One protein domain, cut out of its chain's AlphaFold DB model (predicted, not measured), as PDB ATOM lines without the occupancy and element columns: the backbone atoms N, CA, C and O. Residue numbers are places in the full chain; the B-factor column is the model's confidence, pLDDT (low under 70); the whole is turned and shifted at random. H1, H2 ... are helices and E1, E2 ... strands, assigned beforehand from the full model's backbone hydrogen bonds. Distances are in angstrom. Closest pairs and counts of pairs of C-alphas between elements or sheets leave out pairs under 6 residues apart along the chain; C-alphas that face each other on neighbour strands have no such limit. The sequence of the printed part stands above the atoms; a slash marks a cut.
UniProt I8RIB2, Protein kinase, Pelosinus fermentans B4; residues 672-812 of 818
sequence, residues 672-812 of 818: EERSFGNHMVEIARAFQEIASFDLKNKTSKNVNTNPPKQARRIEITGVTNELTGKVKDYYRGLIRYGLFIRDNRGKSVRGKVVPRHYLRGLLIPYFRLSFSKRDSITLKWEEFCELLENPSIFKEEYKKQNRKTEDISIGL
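AT A GLANCE: This is residues 672 to 812 of the 818 residues of the protein "Protein kinase" of Pelosinus fermentans B4 (UniProt I8RIB2). A small, strongly twisted sheet of four strands has its helices on one face: the long helix H1 crosses the strands, and H4 stands on the same face. H5 lies side by side with H1 away from the sheet, H2 packs on the strand E2 at one edge and on H1 and H4, and residues 807 to 812 stick out at the end of H5. The 141 printed residues hold five named helices and four named strands in the order H1, E1, H2, E2, E3, H3, E4, H4, H5; the sheet runs E2, E3, E1, E4 and is mixed, and the class is mixed, helices and strands. The whole is compact, with a radius of gyration of the C-alphas of 15.2 A and spans of 48 by 34 by 28 A.

IN THESE COORDINATES: H1, residues 672 to 697, begins with C-alpha 672 at (254.240, 163.121, 304.682) and measures 37.2 A. E1, residues 711 to 717, measures 15.9 A, with C-alpha 711 at (235.965, 189.235, 306.446). H2 is residues 725 to 736, 17.0 A long. E2, residues 740 to 743, and E3, residues 756 to 759, measure 9.7 A and 9.9 A. H3 is the short helix of residues 763 to 767, 6.0 A long. E4, residues 775 to 780, measures 16.0 A, and H4, residues 781 to 789, measures 12.3 A. H5, residues 791 to 810, measures 29.3 A and ends with C-alpha 810 at (220.811, 188.941, 324.224).

HOW THE PARTS SIT: E2 and E4 are the edge strands of the sheet. E2 and E3 form an antiparallel hairpin, with N 741 and O 758 at 2.8 A. E3 and E1 are antiparallel, with N 714 and O 757 at 2.9 A. E1 and E4 are parallel, their directions 31 degrees apart, with N 717 and O 779 at 2.8 A; these N and O pairs are within hydrogen-bond range. E1, H2 and E2 form a split strand-helix-strand unit, two strands running the same way with a helix between them in the chain and E3 between them in the sheet; its crossover is right-handed. H2 and H4 on one face of the sheet E2, E3, E1, E4 make two layers, one of helices and one of strands. H1 is on the same face as H4, at a height over the sheet of 10.9 A, and runs across the strands, at 72 degrees to E1 on the local plane; its closest C-alpha pair with E1 is Ala 691 and Ala 711, 5.6 A. H4 lies over E4 and stands up from the sheet, its line rising 52 degrees. H1 and H5 touch at a shallow tilt of 14 degrees, the same way, with the C-alphas of Ile 683 and Pro 791 closest at 5.2 A. H2 and H4 touch and are about perpendicular at 84 degrees, the C-alphas of Val 727 and Leu 788 being closest at 5.9 A. H3 is not on the sheet and is close to H1 but not clearly touching, with the C-alphas of Gln 688 and Phe 767 closest at 6.2 A. In H1, H3 and H4 every O i to N i+4 pair is within hydrogen-bond range; in H2 7 of 8 are, and in H5 14 of 16.

THE WHOLE: The C-alphas of Glu 673 and Leu 812 are the two farthest apart, 50.1 A. The printed part has no cut. The links H1 to E1 and E2 to E3 are long, with 13 and 12 residues. The mean pLDDT of the printed part is 84.5; residues 672 to 674, 720, 744 to 754 and 804 to 812 are under 70.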
ATOM      1  N   GLU A 672     254.134 161.813 304.024       57.28
ATOM      2  CA  GLU A 672     254.240 163.121 304.682       57.28
ATOM      3  C   GLU A 672     254.012 164.323 303.739       57.28
ATOM      4  O   GLU A 672     253.459 165.333 304.175       57.28
ATOM      5  N   GLU A 673     254.361 164.245 302.444       57.34
ATOM      6  CA  GLU A 673     254.135 165.361 301.503       57.34
ATOM      7  C   GLU A 673     252.657 165.504 301.124       57.34
ATOM      8  O   GLU A 673     252.128 166.615 301.123       57.34
ATOM      9  N   ARG A 674     251.953 164.384 300.887       60.28
ATOM     10  CA  ARG A 674     250.488 164.399 300.694       60.28
ATOM     11  C   ARG A 674     249.770 164.932 301.932       60.28
ATOM     12  O   ARG A 674     248.756 165.612 301.809       60.28
ATOM     13  N   SER A 675     250.299 164.653 303.124       79.12
ATOM     14  CA  SER A 675     249.775 165.226 304.365       79.12
ATOM     15  C   SER A 675     249.916 166.754 304.402       79.12
ATOM     16  O   SER A 675     248.987 167.419 304.855       79.12
ATOM     17  N   PHE A 676     251.005 167.331 303.874       90.69
ATOM     18  CA  PHE A 676     251.204 168.787 303.863       90.69
ATOM     19  C   PHE A 676     250.177 169.522 302.991       90.69
ATOM     20  O   PHE A 676     249.512 170.438 303.478       90.69
ATOM     21  N   GLY A 677     250.022 169.128 301.722       91.38
ATOM     22  CA  GLY A 677     249.073 169.767 300.800       91.38
ATOM     23  C   GLY A 677     247.622 169.664 301.282       91.38
ATOM     24  O   GLY A 677     246.891 170.656 301.284       91.38
ATOM     25  N   ASN A 678     247.223 168.498 301.801       93.25
ATOM     26  CA  ASN A 678     245.905 168.316 302.419       93.25
ATOM     27  C   ASN A 678     245.698 169.254 303.618       93.25
ATOM     28  O   ASN A 678     244.664 169.915 303.713       93.25
ATOM     29  N   HIS A 679     246.701 169.387 304.488       95.44
ATOM     30  CA  HIS A 679     246.647 170.294 305.638       95.44
ATOM     31  C   HIS A 679     246.496 171.764 305.223       95.44
ATOM     32  O   HIS A 679     245.728 172.519 305.817       95.44
ATOM     33  N   MET A 680     247.164 172.178 304.143       95.81
ATOM     34  CA  MET A 680     247.010 173.518 303.564       95.81
ATOM     35  C   MET A 680     245.573 173.792 303.099       95.81
ATOM     36  O   MET A 680     245.044 174.891 303.306       95.81
ATOM     37  N   VAL A 681     244.915 172.792 302.504       96.19
ATOM     38  CA  VAL A 681     243.495 172.871 302.134       96.19
ATOM     39  C   VAL A 681     242.605 172.935 303.376       96.19
ATOM     40  O   VAL A 681     241.641 173.706 303.384       96.19
ATOM     41  N   GLU A 682     242.925 172.199 304.442       96.69
ATOM     42  CA  GLU A 682     242.201 172.296 305.715       96.69
ATOM     43  C   GLU A 682     242.276 173.701 306.316       96.69
ATOM     44  O   GLU A 682     241.243 174.233 306.727       96.69
ATOM     45  N   ILE A 683     243.446 174.351 306.290       97.31
ATOM     46  CA  ILE A 683     243.597 175.746 306.732       97.31
ATOM     47  C   ILE A 683     242.700 176.679 305.904       97.31
ATOM     48  O   ILE A 683     241.976 177.513 306.460       97.31
ATOM     49  N   ALA A 684     242.694 176.523 304.575       97.00
ATOM     50  CA  ALA A 684     241.854 177.325 303.685       97.00
ATOM     51  C   ALA A 684     240.355 177.155 303.993       97.00
ATOM     52  O   ALA A 684     239.616 178.141 304.075       97.00
ATOM     53  N   ARG A 685     239.905 175.910 304.200       97.19
ATOM     54  CA  ARG A 685     238.511 175.582 304.545       97.19
ATOM     55  C   ARG A 685     238.136 176.075 305.941       97.19
ATOM     56  O   ARG A 685     237.055 176.633 306.113       97.19
ATOM     57  N   ALA A 686     239.026 175.945 306.921       97.56
ATOM     58  CA  ALA A 686     238.811 176.472 308.265       97.56
ATOM     59  C   ALA A 686     238.597 177.990 308.236       97.56
ATOM     60  O   ALA A 686     237.611 178.480 308.792       97.56
ATOM     61  N   PHE A 687     239.445 178.726 307.510       97.31
ATOM     62  CA  PHE A 687     239.250 180.162 307.302       97.31
ATOM     63  C   PHE A 687     237.919 180.469 306.601       97.31
ATOM     64  O   PHE A 687     237.187 181.354 307.047       97.31
ATOM     65  N   GLN A 688     237.574 179.734 305.538       96.38
ATOM     66  CA  GLN A 688     236.309 179.912 304.819       96.38
ATOM     67  C   GLN A 688     235.094 179.753 305.735       96.38
ATOM     68  O   GLN A 688     234.175 180.574 305.691       96.38
ATOM     69  N   GLU A 689     235.075 178.717 306.568       96.81
ATOM     70  CA  GLU A 689     233.964 178.446 307.475       96.81
ATOM     71  C   GLU A 689     233.868 179.480 308.599       96.81
ATOM     72  O   GLU A 689     232.760 179.878 308.961       96.81
ATOM     73  N   ILE A 690     235.006 179.950 309.121       96.94
ATOM     74  CA  ILE A 690     235.066 181.048 310.096       96.94
ATOM     75  C   ILE A 690     234.517 182.338 309.475       96.94
ATOM     76  O   ILE A 690     233.625 182.970 310.042       96.94
ATOM     77  N   ALA A 691     234.999 182.712 308.288       96.12
ATOM     78  CA  ALA A 691     234.560 183.916 307.587       96.12
ATOM     79  C   ALA A 691     233.072 183.851 307.216       96.12
ATOM     80  O   ALA A 691     232.351 184.832 307.383       96.12
ATOM     81  N   SER A 692     232.589 182.686 306.779       95.25
ATOM     82  CA  SER A 692     231.173 182.461 306.462       95.25
ATOM     83  C   SER A 692     230.287 182.493 307.707       95.25
ATOM     84  O   SER A 692     229.170 183.006 307.651       95.25
ATOM     85  N   PHE A 693     230.767 181.957 308.834       95.31
ATOM     86  CA  PHE A 693     230.072 182.039 310.117       95.31
ATOM     87  C   PHE A 693     229.939 183.496 310.571       95.31
ATOM     88  O   PHE A 693     228.835 183.942 310.880       95.31
ATOM     89  N   ASP A 694     231.029 184.258 310.542       94.69
ATOM     90  CA  ASP A 694     231.015 185.681 310.882       94.69
ATOM     91  C   ASP A 694     230.118 186.480 309.923       94.69
ATOM     92  O   ASP A 694     229.353 187.329 310.372       94.69
ATOM     93  N   LEU A 695     230.147 186.186 308.619       93.75
ATOM     94  CA  LEU A 695     229.280 186.842 307.639       93.75
ATOM     95  C   LEU A 695     227.807 186.589 307.930       93.75
ATOM     96  O   LEU A 695     227.015 187.524 307.830       93.75
ATOM     97  N   LYS A 696     227.430 185.369 308.320       92.06
ATOM     98  CA  LYS A 696     226.035 185.015 308.618       92.06
ATOM     99  C   LYS A 696     225.525 185.606 309.930       92.06
ATOM    100  O   LYS A 696     224.385 186.053 309.953       92.06
ATOM    101  N   ASN A 697     226.355 185.653 310.970       91.56
ATOM    102  CA  ASN A 697     225.884 185.961 312.327       91.56
ATOM    103  C   ASN A 697     226.264 187.371 312.812       91.56
ATOM    104  O   ASN A 697     225.532 187.972 313.587       91.56
ATOM    105  N   LYS A 698     227.345 187.972 312.292       91.69
ATOM    106  CA  LYS A 698     227.862 189.257 312.791       91.69
ATOM    107  C   LYS A 698     227.675 190.398 311.804       91.69
ATOM    108  O   LYS A 698     227.829 190.243 310.593       91.69
ATOM    109  N   THR A 699     227.415 191.594 312.314       89.81
ATOM    110  CA  THR A 699     227.463 192.838 311.538       89.81
ATOM    111  C   THR A 699     228.848 193.478 311.620       89.81
ATOM    112  O   THR A 699     229.640 193.233 312.535       89.81
ATOM    113  N   SER A 700     229.191 194.269 310.608       88.75
ATOM    114  CA  SER A 700     230.434 195.027 310.592       88.75
ATOM    115  C   SER A 700     230.333 196.225 311.522       88.75
ATOM    116  O   SER A 700     229.478 197.085 311.339       88.75
ATOM    117  N   LYS A 701     231.287 196.320 312.448       86.06
ATOM    118  CA  LYS A 701     231.475 197.484 313.325       86.06
ATOM    119  C   LYS A 701     232.212 198.643 312.641       86.06
ATOM    120  O   LYS A 701     232.371 199.702 313.230       86.06
ATOM    121  N   ASN A 702     232.679 198.438 311.407       81.75
ATOM    122  CA  ASN A 702     233.465 199.420 310.659       81.75
ATOM    123  C   ASN A 702     232.593 200.365 309.816       81.75
ATOM    124  O   ASN A 702     233.132 201.236 309.138       81.75
ATOM    125  N   VAL A 703     231.268 200.168 309.790       81.25
ATOM    126  CA  VAL A 703     230.321 201.026 309.063       81.25
ATOM    127  C   VAL A 703     229.047 201.209 309.873       81.25
ATOM    128  O   VAL A 703     228.438 200.233 310.294       81.25
ATOM    129  N   ASN A 704     228.602 202.459 309.988       79.12
ATOM    130  CA  ASN A 704     227.440 202.854 310.792       79.12
ATOM    131  C   ASN A 704     226.120 202.189 310.367       79.12
ATOM    132  O   ASN A 704     225.217 202.053 311.182       79.12
ATOM    133  N   THR A 705     225.996 201.753 309.108       82.25
ATOM    134  CA  THR A 705     224.814 201.025 308.610       82.25
ATOM    135  C   THR A 705     224.765 199.557 309.046       82.25
ATOM    136  O   THR A 705     223.857 198.843 308.634       82.25
ATOM    137  N   ASN A 706     225.733 199.093 309.850       84.56
ATOM    138  CA  ASN A 706     225.842 197.723 310.362       84.56
ATOM    139  C   ASN A 706     225.598 196.630 309.299       84.56
ATOM    140  O   ASN A 706     224.848 195.683 309.546       84.56
ATOM    141  N   PRO A 707     226.223 196.715 308.105       88.75
ATOM    142  CA  PRO A 707     226.041 195.697 307.075       88.75
ATOM    143  C   PRO A 707     226.615 194.351 307.548       88.75
ATOM    144  O   PRO A 707     227.418 194.331 308.487       88.75
ATOM    145  N   PRO A 708     226.308 193.229 306.872       91.88
ATOM    146  CA  PRO A 708     226.963 191.952 307.146       91.88
ATOM    147  C   PRO A 708     228.489 192.088 307.245       91.88
ATOM    148  O   PRO A 708     229.099 192.817 306.444       91.88
ATOM    149  N   LYS A 709     229.107 191.411 308.224       93.19
ATOM    150  CA  LYS A 709     230.568 191.377 308.378       93.19
ATOM    151  C   LYS A 709     231.184 190.642 307.185       93.19
ATOM    152  O   LYS A 709     230.801 189.528 306.860       93.19
ATOM    153  N   GLN A 710     232.143 191.265 306.513       92.44
ATOM    154  CA  GLN A 710     232.716 190.783 305.254       92.44
ATOM    155  C   GLN A 710     234.215 190.566 305.406       92.44
ATOM    156  O   GLN A 710     235.027 191.364 304.934       92.44
ATOM    157  N   ALA A 711     234.574 189.519 306.145       92.69
ATOM    158  CA  ALA A 711     235.965 189.235 306.446       92.69
ATOM    159  C   ALA A 711     236.645 188.508 305.277       92.69
ATOM    160  O   ALA A 711     236.248 187.407 304.905       92.69
ATOM    161  N   ARG A 712     237.693 189.128 304.726       91.44
ATOM    162  CA  ARG A 712     238.547 188.553 303.667       91.44
ATOM    163  C   ARG A 712     240.018 188.442 304.078       91.44
ATOM    164  O   ARG A 712     240.818 187.841 303.365       91.44
ATOM    165  N   ARG A 713     240.396 189.023 305.215       92.44
ATOM    166  CA  ARG A 713     241.780 189.026 305.694       92.44
ATOM    167  C   ARG A 713     241.899 188.524 307.122       92.44
ATOM    168  O   ARG A 713     240.977 188.718 307.916       92.44
ATOM    169  N   ILE A 714     243.058 187.968 307.442       93.56
ATOM    170  CA  ILE A 714     243.485 187.691 308.811       93.56
ATOM    171  C   ILE A 714     244.301 188.887 309.307       93.56
ATOM    172  O   ILE A 714     245.131 189.444 308.581       93.56
ATOM    173  N   GLU A 715     244.027 189.306 310.536       90.75
ATOM    174  CA  GLU A 715     244.775 190.339 311.246       90.75
ATOM    175  C   GLU A 715     245.266 189.767 312.571       90.75
ATOM    176  O   GLU A 715     244.468 189.365 313.416       90.75
ATOM    177  N   ILE A 716     246.583 189.700 312.728       88.38
ATOM    178  CA  ILE A 716     247.223 189.037 313.860       88.38
ATOM    179  C   ILE A 716     247.582 190.087 314.913       88.38
ATOM    180  O   ILE A 716     248.131 191.147 314.604       88.38
ATOM    181  N   THR A 717     247.284 189.793 316.174       86.88
ATOM    182  CA  THR A 717     247.523 190.684 317.314       86.88
ATOM    183  C   THR A 717     248.402 190.018 318.366       86.88
ATOM    184  O   THR A 717     248.362 188.807 318.550       86.88
ATOM    185  N   GLY A 718     249.206 190.821 319.070       79.88
ATOM    186  CA  GLY A 718     249.994 190.338 320.208       79.88
ATOM    187  C   GLY A 718     251.129 189.375 319.848       79.88
ATOM    188  O   GLY A 718     251.361 188.442 320.599       79.88
ATOM    189  N   VAL A 719     251.836 189.585 318.730       79.00
ATOM    190  CA  VAL A 719     252.955 188.716 318.314       79.00
ATOM    191  C   VAL A 719     254.066 188.708 319.363       79.00
ATOM    192  O   VAL A 719     254.732 189.722 319.588       79.00
ATOM    193  N   THR A 720     254.259 187.552 319.995       69.50
ATOM    194  CA  THR A 720     255.218 187.354 321.087       69.50
ATOM    195  C   THR A 720     256.568 186.859 320.565       69.50
ATOM    196  O   THR A 720     257.583 187.513 320.816       69.50
ATOM    197  N   ASN A 721     256.576 185.802 319.744       76.19
ATOM    198  CA  ASN A 721     257.777 185.079 319.294       76.19
ATOM    199  C   ASN A 721     257.840 184.905 317.761       76.19
ATOM    200  O   ASN A 721     256.899 185.255 317.054       76.19
ATOM    201  N   GLU A 722     258.953 184.376 317.245       79.56
ATOM    202  CA  GLU A 722     259.058 183.926 315.846       79.56
ATOM    203  C   GLU A 722     258.336 182.587 315.624       79.56
ATOM    204  O   GLU A 722     258.171 181.796 316.552       79.56
ATOM    205  N   LEU A 723     257.915 182.318 314.382       83.38
ATOM    206  CA  LEU A 723     257.332 181.027 314.003       83.38
ATOM    207  C   LEU A 723     258.408 179.937 313.981       83.38
ATOM    208  O   LEU A 723     259.458 180.104 313.359       83.38
ATOM    209  N   THR A 724     258.114 178.787 314.587       81.25
ATOM    210  CA  THR A 724     259.020 177.631 314.662       81.25
ATOM    211  C   THR A 724     258.325 176.338 314.233       81.25
ATOM    212  O   THR A 724     257.099 176.246 314.256       81.25
ATOM    213  N   GLY A 725     259.106 175.317 313.867       85.56
ATOM    214  CA  GLY A 725     258.588 173.984 313.538       85.56
ATOM    215  C   GLY A 725     257.597 173.977 312.365       85.56
ATOM    216  O   GLY A 725     257.715 174.778 311.439       85.56
ATOM    217  N   LYS A 726     256.597 173.086 312.424       87.12
ATOM    218  CA  LYS A 726     255.602 172.890 311.353       87.12
ATOM    219  C   LYS A 726     254.772 174.143 311.055       87.12
ATOM    220  O   LYS A 726     254.454 174.407 309.902       87.12
ATOM    221  N   VAL A 727     254.478 174.954 312.071       90.12
ATOM    222  CA  VAL A 727     253.720 176.208 311.915       90.12
ATOM    223  C   VAL A 727     254.441 177.173 310.964       90.12
ATOM    224  O   VAL A 727     253.806 177.800 310.112       90.12
ATOM    225  N   LYS A 728     255.777 177.253 311.049       89.25
ATOM    226  CA  LYS A 728     256.600 178.051 310.125       89.25
ATOM    227  C   LYS A 728     256.480 177.550 308.685       89.25
ATOM    228  O   LYS A 728     256.373 178.359 307.765       89.25
ATOM    229  N   ASP A 729     256.471 176.236 308.494       89.69
ATOM    230  CA  ASP A 729     256.371 175.613 307.173       89.69
ATOM    231  C   ASP A 729     255.002 175.852 306.530       89.69
ATOM    232  O   ASP A 729     254.930 176.242 305.361       89.69
ATOM    233  N   TYR A 730     253.916 175.712 307.297       93.00
ATOM    234  CA  TYR A 730     252.570 176.039 306.820       93.00
ATOM    235  C   TYR A 730     252.447 177.520 306.478       93.00
ATOM    236  O   TYR A 730     251.972 177.853 305.394       93.00
ATOM    237  N   TYR A 731     252.949 178.415 307.337       91.88
ATOM    238  CA  TYR A 731     252.976 179.850 307.053       91.88
ATOM    239  C   TYR A 731     253.703 180.167 305.740       91.88
ATOM    240  O   TYR A 731     253.168 180.889 304.895       91.88
ATOM    241  N   ARG A 732     254.888 179.582 305.527       88.88
ATOM    242  CA  ARG A 732     255.624 179.697 304.259       88.88
ATOM    243  C   ARG A 732     254.794 179.206 303.082       88.88
ATOM    244  O   ARG A 732     254.743 179.879 302.054       88.88
ATOM    245  N   GLY A 733     254.109 178.076 303.246       91.06
ATOM    246  CA  GLY A 733     253.183 177.532 302.258       91.06
ATOM    247  C   GLY A 733     252.054 178.505 301.911       91.06
ATOM    248  O   GLY A 733     251.752 178.677 300.730       91.06
ATOM    249  N   LEU A 734     251.468 179.191 302.905       92.38
ATOM    250  CA  LEU A 734     250.334 180.106 302.693       92.38
ATOM    251  C   LEU A 734     250.701 181.225 301.719       92.38
ATOM    252  O   LEU A 734     249.904 181.573 300.845       92.38
ATOM    253  N   ILE A 735     251.907 181.774 301.886       90.44
ATOM    254  CA  ILE A 735     252.422 182.873 301.067       90.44
ATOM    255  C   ILE A 735     252.919 182.348 299.725       90.44
ATOM    256  O   ILE A 735     252.526 182.851 298.675       90.44
ATOM    257  N   ARG A 736     253.764 181.312 299.743       88.00
ATOM    258  CA  ARG A 736     254.429 180.794 298.545       88.00
ATOM    259  C   ARG A 736     253.444 180.260 297.507       88.00
ATOM    260  O   ARG A 736     253.595 180.556 296.326       88.00
ATOM    261  N   TYR A 737     252.435 179.503 297.935       89.69
ATOM    262  CA  TYR A 737     251.413 178.963 297.032       89.69
ATOM    263  C   TYR A 737     250.309 179.975 296.705       89.69
ATOM    264  O   TYR A 737     249.396 179.677 295.935       89.69
ATOM    265  N   GLY A 738     250.388 181.188 297.260       90.12
ATOM    266  CA  GLY A 738     249.439 182.257 296.986       90.12
ATOM    267  C   GLY A 738     248.049 182.007 297.557       90.12
ATOM    268  O   GLY A 738     247.080 182.524 297.012       90.12
ATOM    269  N   LEU A 739     247.916 181.223 298.631       93.56
ATOM    270  CA  LEU A 739     246.635 181.087 299.329       93.56
ATOM    271  C   LEU A 739     246.254 182.423 299.991       93.56
ATOM    272  O   LEU A 739     245.113 182.886 299.876       93.56
ATOM    273  N   PHE A 740     247.244 183.076 300.606       92.62
ATOM    274  CA  PHE A 740     247.128 184.423 301.150       92.62
ATOM    275  C   PHE A 740     248.179 185.365 300.561       92.62
ATOM    276  O   PHE A 740     249.331 184.999 300.346       92.62
ATOM    277  N   ILE A 741     247.772 186.613 300.355       89.12
ATOM    278  CA  ILE A 741     248.618 187.719 299.912       89.12
ATOM    279  C   ILE A 741     249.001 188.549 301.130       89.12
ATOM    280  O   ILE A 741     248.135 188.941 301.920       89.12
ATOM    281  N   ARG A 742     250.296 188.825 301.271       86.00
ATOM    282  CA  ARG A 742     250.856 189.588 302.383       86.00
ATOM    283  C   ARG A 742     250.707 191.092 302.136       86.00
ATOM    284  O   ARG A 742     250.954 191.559 301.035       86.00
ATOM    285  N   ASP A 743     250.324 191.848 303.161       83.06
ATOM    286  CA  ASP A 743     250.358 193.318 303.172       83.06
ATOM    287  C   ASP A 743     251.165 193.791 304.387       83.06
ATOM    288  O   ASP A 743     250.692 193.735 305.527       83.06
ATOM    289  N   ASN A 744     252.394 194.247 304.135       68.50
ATOM    290  CA  ASN A 744     253.373 194.628 305.159       68.50
ATOM    291  C   ASN A 744     253.070 195.975 305.845       68.50
ATOM    292  O   ASN A 744     253.742 196.338 306.804       68.50
ATOM    293  N   ARG A 745     252.032 196.714 305.428       63.78
ATOM    294  CA  ARG A 745     251.676 198.028 306.010       63.78
ATOM    295  C   ARG A 745     250.921 197.933 307.347       63.78
ATOM    296  O   ARG A 745     250.399 198.933 307.845       63.78
ATOM    297  N   GLY A 746     250.800 196.737 307.922       53.69
ATOM    298  CA  GLY A 746     250.103 196.503 309.184       53.69
ATOM    299  C   GLY A 746     250.864 197.068 310.386       53.69
ATOM    300  O   GLY A 746     251.815 196.459 310.870       53.69
ATOM    301  N   LYS A 747     250.421 198.208 310.932       45.94
ATOM    302  CA  LYS A 747     250.857 198.651 312.267       45.94
ATOM    303  C   LYS A 747     250.276 197.685 313.304       45.94
ATOM    304  O   LYS A 747     249.052 197.617 313.416       45.94
ATOM    305  N   SER A 748     251.099 196.957 314.070       46.53
ATOM    306  CA  SER A 748     250.544 196.257 315.234       46.53
ATOM    307  C   SER A 748     250.295 197.227 316.377       46.53
ATOM    308  O   SER A 748     250.964 198.248 316.539       46.53
ATOM    309  N   VAL A 749     249.337 196.850 317.214       47.56
ATOM    310  CA  VAL A 749     248.924 197.582 318.412       47.56
ATOM    311  C   VAL A 749     250.050 197.630 319.475       47.56
ATOM    312  O   VAL A 749     249.914 198.333 320.470       47.56
ATOM    313  N   ARG A 750     251.179 196.915 319.286       45.69
ATOM    314  CA  ARG A 750     252.300 196.819 320.249       45.69
ATOM    315  C   ARG A 750     253.707 196.839 319.615       45.69
ATOM    316  O   ARG A 750     254.617 196.183 320.110       45.69
ATOM    317  N   GLY A 751     253.911 197.578 318.525       43.09
ATOM    318  CA  GLY A 751     255.257 197.977 318.068       43.09
ATOM    319  C   GLY A 751     256.019 197.021 317.133       43.09
ATOM    320  O   GLY A 751     256.880 197.497 316.404       43.09
ATOM    321  N   LYS A 752     255.688 195.721 317.050       54.75
ATOM    322  CA  LYS A 752     256.182 194.844 315.959       54.75
ATOM    323  C   LYS A 752     255.292 194.998 314.722       54.75
ATOM    324  O   LYS A 752     254.077 194.928 314.868       54.75
ATOM    325  N   VAL A 753     255.836 195.219 313.527       56.84
ATOM    326  CA  VAL A 753     255.040 195.240 312.281       56.84
ATOM    327  C   VAL A 753     254.630 193.806 311.953       56.84
ATOM    328  O   VAL A 753     255.485 192.930 311.865       56.84
ATOM    329  N   VAL A 754     253.327 193.553 311.820       69.12
ATOM    330  CA  VAL A 754     252.798 192.216 311.515       69.12
ATOM    331  C   VAL A 754     251.977 192.331 310.242       69.12
ATOM    332  O   VAL A 754     251.033 193.128 310.206       69.12
ATOM    333  N   PRO A 755     252.331 191.589 309.183       74.38
ATOM    334  CA  PRO A 755     251.624 191.706 307.927       74.38
ATOM    335  C   PRO A 755     250.179 191.227 308.056       74.38
ATOM    336  O   PRO A 755     249.875 190.310 308.818       74.38
ATOM    337  N   ARG A 756     249.286 191.840 307.278       87.00
ATOM    338  CA  ARG A 756     247.920 191.340 307.078       87.00
ATOM    339  C   ARG A 756     247.922 190.300 305.966       87.00
ATOM    340  O   ARG A 756     248.639 190.460 304.979       87.00
ATOM    341  N   HIS A 757     247.067 189.290 306.087       91.31
ATOM    342  CA  HIS A 757     246.985 188.191 305.120       91.31
ATOM    343  C   HIS A 757     245.630 188.214 304.433       91.31
ATOM    344  O   HIS A 757     244.620 187.851 305.033       91.31
ATOM    345  N   TYR A 758     245.587 188.663 303.182       92.69
ATOM    346  CA  TYR A 758     244.366 188.710 302.378       92.69
ATOM    347  C   TYR A 758     244.163 187.403 301.632       92.69
ATOM    348  O   TYR A 758     245.048 186.968 300.902       92.69
ATOM    349  N   LEU A 759     242.975 186.815 301.745       94.75
ATOM    350  CA  LEU A 759     242.615 185.661 300.933       94.75
ATOM    351  C   LEU A 759     242.636 186.042 299.441       94.75
ATOM    352  O   LEU A 759     242.077 187.080 299.037       94.75
ATOM    353  N   ARG A 760     243.272 185.194 298.624       93.25
ATOM    354  CA  ARG A 760     243.371 185.373 297.167       93.25
ATOM    355  C   ARG A 760     241.987 185.577 296.541       93.25
ATOM    356  O   ARG A 760     241.032 184.884 296.884       93.25
ATOM    357  N   GLY A 761     241.874 186.533 295.612       93.38
ATOM    358  CA  GLY A 761     240.590 186.905 294.987       93.38
ATOM    359  C   GLY A 761     239.895 185.750 294.273       93.38
ATOM    360  O   GLY A 761     238.677 185.632 294.344       93.38
ATOM    361  N   LEU A 762     240.687 184.855 293.684       94.25
ATOM    362  CA  LEU A 762     240.245 183.630 293.018       94.25
ATOM    363  C   LEU A 762     239.368 182.718 293.890       94.25
ATOM    364  O   LEU A 762     238.494 182.030 293.378       94.25
ATOM    365  N   LEU A 763     239.577 182.717 295.209       96.12
ATOM    366  CA  LEU A 763     238.850 181.840 296.132       96.12
ATOM    367  C   LEU A 763     237.509 182.417 296.584       96.12
ATOM    368  O   LEU A 763     236.680 181.689 297.126       96.12
ATOM    369  N   ILE A 764     237.274 183.713 296.366       96.12
ATOM    370  CA  ILE A 764     236.086 184.415 296.863       96.12
ATOM    371  C   ILE A 764     234.786 183.846 296.273       96.12
ATOM    372  O   ILE A 764     233.886 183.549 297.066       96.12
ATOM    373  N   PRO A 765     234.671 183.614 294.947       96.38
ATOM    374  CA  PRO A 765     233.456 183.039 294.372       96.38
ATOM    375  C   PRO A 765     233.176 181.617 294.861       96.38
ATOM    376  O   PRO A 765     232.047 181.288 295.242       96.38
ATOM    377  N   TYR A 766     234.223 180.786 294.915       96.75
ATOM    378  CA  TYR A 766     234.141 179.400 295.377       96.75
ATOM    379  C   TYR A 766     233.699 179.311 296.845       96.75
ATOM    380  O   TYR A 766     232.782 178.563 297.184       96.75
ATOM    381  N   PHE A 767     234.276 180.144 297.713       96.56
ATOM    382  CA  PHE A 767     233.943 180.210 299.139       96.56
ATOM    383  C   PHE A 767     232.651 180.960 299.462       96.56
ATOM    384  O   PHE A 767     232.233 180.965 300.622       96.56
ATOM    385  N   ARG A 768     231.995 181.553 298.455       95.12
ATOM    386  CA  ARG A 768     230.779 182.365 298.599       95.12
ATOM    387  C   ARG A 768     230.972 183.527 299.577       95.12
ATOM    388  O   ARG A 768     230.204 183.688 300.523       95.12
ATOM    389  N   LEU A 769     232.018 184.320 299.350       95.12
ATOM    390  CA  LEU A 769     232.373 185.485 300.163       95.12
ATOM    391  C   LEU A 769     232.256 186.800 299.371       95.12
ATOM    392  O   LEU A 769     232.011 186.839 298.172       95.12
ATOM    393  N   SER A 770     232.451 187.927 300.050       93.69
ATOM    394  CA  SER A 770     232.520 189.248 299.416       93.69
ATOM    395  C   SER A 770     233.968 189.630 299.084       93.69
ATOM    396  O   SER A 770     234.892 189.284 299.820       93.69
ATOM    397  N   PHE A 771     234.179 190.412 298.017       92.62
ATOM    398  CA  PHE A 771     235.503 190.951 297.673       92.62
ATOM    399  C   PHE A 771     235.949 192.101 298.588       92.62
ATOM    400  O   PHE A 771     237.085 192.566 298.461       92.62
ATOM    401  N   SER A 772     235.081 192.550 299.503       91.00
ATOM    402  CA  SER A 772     235.362 193.621 300.459       91.00
ATOM    403  C   SER A 772     236.666 193.387 301.226       91.00
ATOM    404  O   SER A 772     236.916 192.312 301.765       91.00
ATOM    405  N   LYS A 773     237.493 194.434 301.302       87.25
ATOM    406  CA  LYS A 773     238.760 194.458 302.054       87.25
ATOM    407  C   LYS A 773     238.606 195.074 303.453       87.25
ATOM    408  O   LYS A 773     239.602 195.309 304.133       87.25
ATOM    409  N   ARG A 774     237.373 195.399 303.859       86.81
ATOM    410  CA  ARG A 774     237.092 196.222 305.043       86.81
ATOM    411  C   ARG A 774     237.282 195.469 306.355       86.81
ATOM    412  O   ARG A 774     237.958 195.976 307.246       86.81
ATOM    413  N   ASP A 775     236.655 194.302 306.484       91.56
ATOM    414  CA  ASP A 775     236.609 193.567 307.748       91.56
ATOM    415  C   ASP A 775     237.696 192.480 307.799       91.56
ATOM    416  O   ASP A 775     238.145 191.963 306.771       91.56
ATOM    417  N   SER A 776     238.111 192.120 309.013       92.69
ATOM    418  CA  SER A 776     239.107 191.083 309.289       92.69
ATOM    419  C   SER A 776     238.570 190.001 310.231       92.69
ATOM    420  O   SER A 776     237.625 190.209 311.006       92.69
ATOM    421  N   ILE A 777     239.189 188.826 310.146       94.62
ATOM    422  CA  ILE A 777     239.239 187.866 311.245       94.62
ATOM    423  C   ILE A 777     240.457 188.249 312.082       94.62
ATOM    424  O   ILE A 777     241.594 188.119 311.629       94.62
ATOM    425  N   THR A 778     240.206 188.807 313.262       92.19
ATOM    426  CA  THR A 778     241.264 189.213 314.186       92.19
ATOM    427  C   THR A 778     241.599 188.040 315.088       92.19
ATOM    428  O   THR A 778     240.711 187.558 315.785       92.19
ATOM    429  N   LEU A 779     242.855 187.603 315.067       92.62
ATOM    430  CA  LEU A 779     243.357 186.489 315.867       92.62
ATOM    431  C   LEU A 779     244.486 186.972 316.778       92.62
ATOM    432  O   LEU A 779     245.296 187.825 316.396       92.62
ATOM    433  N   LYS A 780     244.558 186.435 317.991       91.12
ATOM    434  CA  LYS A 780     245.775 186.495 318.807       91.12
ATOM    435  C   LYS A 780     246.857 185.618 318.184       91.12
ATOM    436  O   LYS A 780     246.572 184.757 317.356       91.12
ATOM    437  N   TRP A 781     248.104 185.838 318.583       88.38
ATOM    438  CA  TRP A 781     249.235 185.059 318.090       88.38
ATOM    439  C   TRP A 781     249.042 183.551 318.288       88.38
ATOM    440  O   TRP A 781     249.222 182.784 317.348       88.38
ATOM    441  N   GLU A 782     248.598 183.138 319.473       91.00
ATOM    442  CA  GLU A 782     248.382 181.730 319.811       91.00
ATOM    443  C   GLU A 782     247.234 181.123 318.992       91.00
ATOM    444  O   GLU A 782     247.352 180.013 318.492       91.00
ATOM    445  N   GLU A 783     246.156 181.882 318.782       93.75
ATOM    446  CA  GLU A 783     245.016 181.478 317.946       93.75
ATOM    447  C   GLU A 783     245.414 181.330 316.472       93.75
ATOM    448  O   GLU A 783     244.927 180.444 315.776       93.75
ATOM    449  N   PHE A 784     246.311 182.192 315.985       93.44
ATOM    450  CA  PHE A 784     246.852 182.072 314.636       93.44
ATOM    451  C   PHE A 784     247.721 180.819 314.493       93.44
ATOM    452  O   PHE A 784     247.557 180.089 313.522       93.44
ATOM    453  N   CYS A 785     248.600 180.539 315.459       93.12
ATOM    454  CA  CYS A 785     249.378 179.301 315.473       93.12
ATOM    455  C   CYS A 785     248.466 178.067 315.509       93.12
ATOM    456  O   CYS A 785     248.665 177.158 314.708       93.12
ATOM    457  N   GLU A 786     247.425 178.074 316.345       94.94
ATOM    458  CA  GLU A 786     246.462 176.971 316.454       94.94
ATOM    459  C   GLU A 786     245.651 176.775 315.164       94.94
ATOM    460  O   GLU A 786     245.420 175.643 314.745       94.94
ATOM    461  N   LEU A 787     245.275 177.856 314.467       96.00
ATOM    462  CA  LEU A 787     244.660 177.770 313.136       96.00
ATOM    463  C   LEU A 787     245.576 177.057 312.131       96.00
ATOM    464  O   LEU A 787     245.079 176.326 311.277       96.00
ATOM    465  N   LEU A 788     246.888 177.293 312.192       95.44
ATOM    466  CA  LEU A 788     247.845 176.648 311.292       95.44
ATOM    467  C   LEU A 788     248.170 175.216 311.713       95.44
ATOM    468  O   LEU A 788     248.433 174.392 310.847       95.44
ATOM    469  N   GLU A 789     248.186 174.917 313.007       94.25
ATOM    470  CA  GLU A 789     248.566 173.604 313.526       94.25
ATOM    471  C   GLU A 789     247.391 172.621 313.533       94.25
ATOM    472  O   GLU A 789     247.536 171.508 313.036       94.25
ATOM    473  N   ASN A 790     246.212 173.045 313.999       95.50
ATOM    474  CA  ASN A 790     245.000 172.226 314.104       95.50
ATOM    475  C   ASN A 790     243.761 172.967 313.546       95.50
ATOM    476  O   ASN A 790     242.799 173.238 314.280       95.50
ATOM    477  N   PRO A 791     243.716 173.265 312.231       96.50
ATOM    478  CA  PRO A 791     242.676 174.098 311.612       96.50
ATOM    479  C   PRO A 791     241.248 173.603 311.883       96.50
ATOM    480  O   PRO A 791     240.342 174.396 312.160       96.50
ATOM    481  N   SER A 792     241.044 172.285 311.826       94.38
ATOM    482  CA  SER A 792     239.739 171.649 312.023       94.38
ATOM    483  C   SER A 792     239.200 171.824 313.449       94.38
ATOM    484  O   SER A 792     238.006 172.084 313.619       94.38
ATOM    485  N   ILE A 793     240.071 171.735 314.462       94.75
ATOM    486  CA  ILE A 793     239.713 171.920 315.878       94.75
ATOM    487  C   ILE A 793     239.451 173.401 316.145       94.75
ATOM    488  O   ILE A 793     238.363 173.764 316.607       94.75
ATOM    489  N   PHE A 794     240.400 174.260 315.758       96.69
ATOM    490  CA  PHE A 794     240.335 175.702 315.980       96.69
ATOM    491  C   PHE A 794     239.039 176.322 315.447       96.69
ATOM    492  O   PHE A 794     238.368 177.101 316.122       96.69
ATOM    493  N   LYS A 795     238.636 175.933 314.235       96.00
ATOM    494  CA  LYS A 795     237.394 176.377 313.594       96.00
ATOM    495  C   LYS A 795     236.149 176.113 314.443       96.00
ATOM    496  O   LYS A 795     235.276 176.977 314.544       96.00
ATOM    497  N   GLU A 796     236.036 174.923 315.025       95.12
ATOM    498  CA  GLU A 796     234.880 174.554 315.846       95.12
ATOM    499  C   GLU A 796     234.894 175.278 317.194       95.12
ATOM    500  O   GLU A 796     233.847 175.737 317.662       95.12
ATOM    501  N   GLU A 797     236.070 175.459 317.794       93.94
ATOM    502  CA  GLU A 797     236.232 176.261 319.008       93.94
ATOM    503  C   GLU A 797     235.876 177.730 318.776       93.94
ATOM    504  O   GLU A 797     235.081 178.292 319.535       93.94
ATOM    505  N   TYR A 798     236.358 178.322 317.680       94.31
ATOM    506  CA  TYR A 798     236.042 179.694 317.292       94.31
ATOM    507  C   TYR A 798     234.527 179.896 317.162       94.31
ATOM    508  O   TYR A 798     233.970 180.840 317.732       94.31
ATOM    509  N   LYS A 799     233.819 178.996 316.464       92.75
ATOM    510  CA  LYS A 799     232.351 179.070 316.334       92.75
ATOM    511  C   LYS A 799     231.652 178.930 317.689       92.75
ATOM    512  O   LYS A 799     230.719 179.681 317.964       92.75
ATOM    513  N   LYS A 800     232.085 177.999 318.549       90.75
ATOM    514  CA  LYS A 800     231.492 177.786 319.885       90.75
ATOM    515  C   LYS A 800     231.645 179.009 320.786       90.75
ATOM    516  O   LYS A 800     230.668 179.422 321.409       90.75
ATOM    517  N   GLN A 801     232.841 179.590 320.847       87.94
ATOM    518  CA  GLN A 801     233.113 180.786 321.651       87.94
ATOM    519  C   GLN A 801     232.258 181.967 321.178       87.94
ATOM    520  O   GLN A 801     231.605 182.633 321.981       87.94
ATOM    521  N   ASN A 802     232.183 182.178 319.863       84.12
ATOM    522  CA  ASN A 802     231.445 183.304 319.303       84.12
ATOM    523  C   ASN A 802     229.916 183.138 319.349       84.12
ATOM    524  O   ASN A 802     229.234 184.147 319.469       84.12
ATOM    525  N   ARG A 803     229.374 181.908 319.353       80.44
ATOM    526  CA  ARG A 803     227.942 181.664 319.642       80.44
ATOM    527  C   ARG A 803     227.574 182.034 321.082       80.44
ATOM    528  O   ARG A 803     226.625 182.770 321.302       80.44
ATOM    529  N   LYS A 804     228.378 181.598 322.063       58.50
ATOM    530  CA  LYS A 804     228.147 181.906 323.491       58.50
ATOM    531  C   LYS A 804     228.180 183.404 323.800       58.50
ATOM    532  O   LYS A 804     227.516 183.856 324.723       58.50
ATOM    533  N   THR A 805     228.973 184.168 323.051       56.81
ATOM    534  CA  THR A 805     229.098 185.617 323.263       56.81
ATOM    535  C   THR A 805     227.858 186.375 322.761       56.81
ATOM    536  O   THR A 805     227.513 187.405 323.334       56.81
ATOM    537  N   GLU A 806     227.164 185.855 321.739       49.88
ATOM    538  CA  GLU A 806     225.883 186.397 321.261       49.88
ATOM    539  C   GLU A 806     224.744 186.104 322.257       49.88
ATOM    540  O   GLU A 806     224.018 187.032 322.615       49.88
ATOM    541  N   ASP A 807     224.665 184.889 322.815       43.53
ATOM    542  CA  ASP A 807     223.642 184.522 323.818       43.53
ATOM    543  C   ASP A 807     223.732 185.365 325.108       43.53
ATOM    544  O   ASP A 807     222.714 185.780 325.660       43.53
ATOM    545  N   ILE A 808     224.946 185.694 325.570       42.50
ATOM    546  CA  ILE A 808     225.153 186.557 326.752       42.50
ATOM    547  C   ILE A 808     224.757 188.016 326.458       42.50
ATOM    548  O   ILE A 808     224.292 188.719 327.351       42.50
ATOM    549  N   SER A 809     224.911 188.481 325.212       41.06
ATOM    550  CA  SER A 809     224.519 189.845 324.825       41.06
ATOM    551  C   SER A 809     223.007 190.023 324.649       41.06
ATOM    552  O   SER A 809     222.505 191.118 324.890       41.06
ATOM    553  N   ILE A 810     222.282 188.955 324.296       43.72
ATOM    554  CA  ILE A 810     220.811 188.941 324.224       43.72
ATOM    555  C   ILE A 810     220.213 188.832 325.638       43.72
ATOM    556  O   ILE A 810     219.288 189.564 325.968       43.72
ATOM    557  N   GLY A 811     220.812 188.026 326.526       37.41
ATOM    558  CA  GLY A 811     220.359 187.875 327.918       37.41
ATOM    559  C   GLY A 811     220.538 189.101 328.829       37.41
ATOM    560  O   GLY A 811     220.040 189.090 329.949       37.41
ATOM    561  N   LEU A 812     221.228 190.155 328.375       39.66
ATOM    562  CA  LEU A 812     221.389 191.420 329.110       39.66
ATOM    563  C   LEU A 812     220.380 192.511 328.693       39.66
ATOM    564  O   LEU A 812     220.374 193.572 329.308       39.66
TER     565      LEU A 812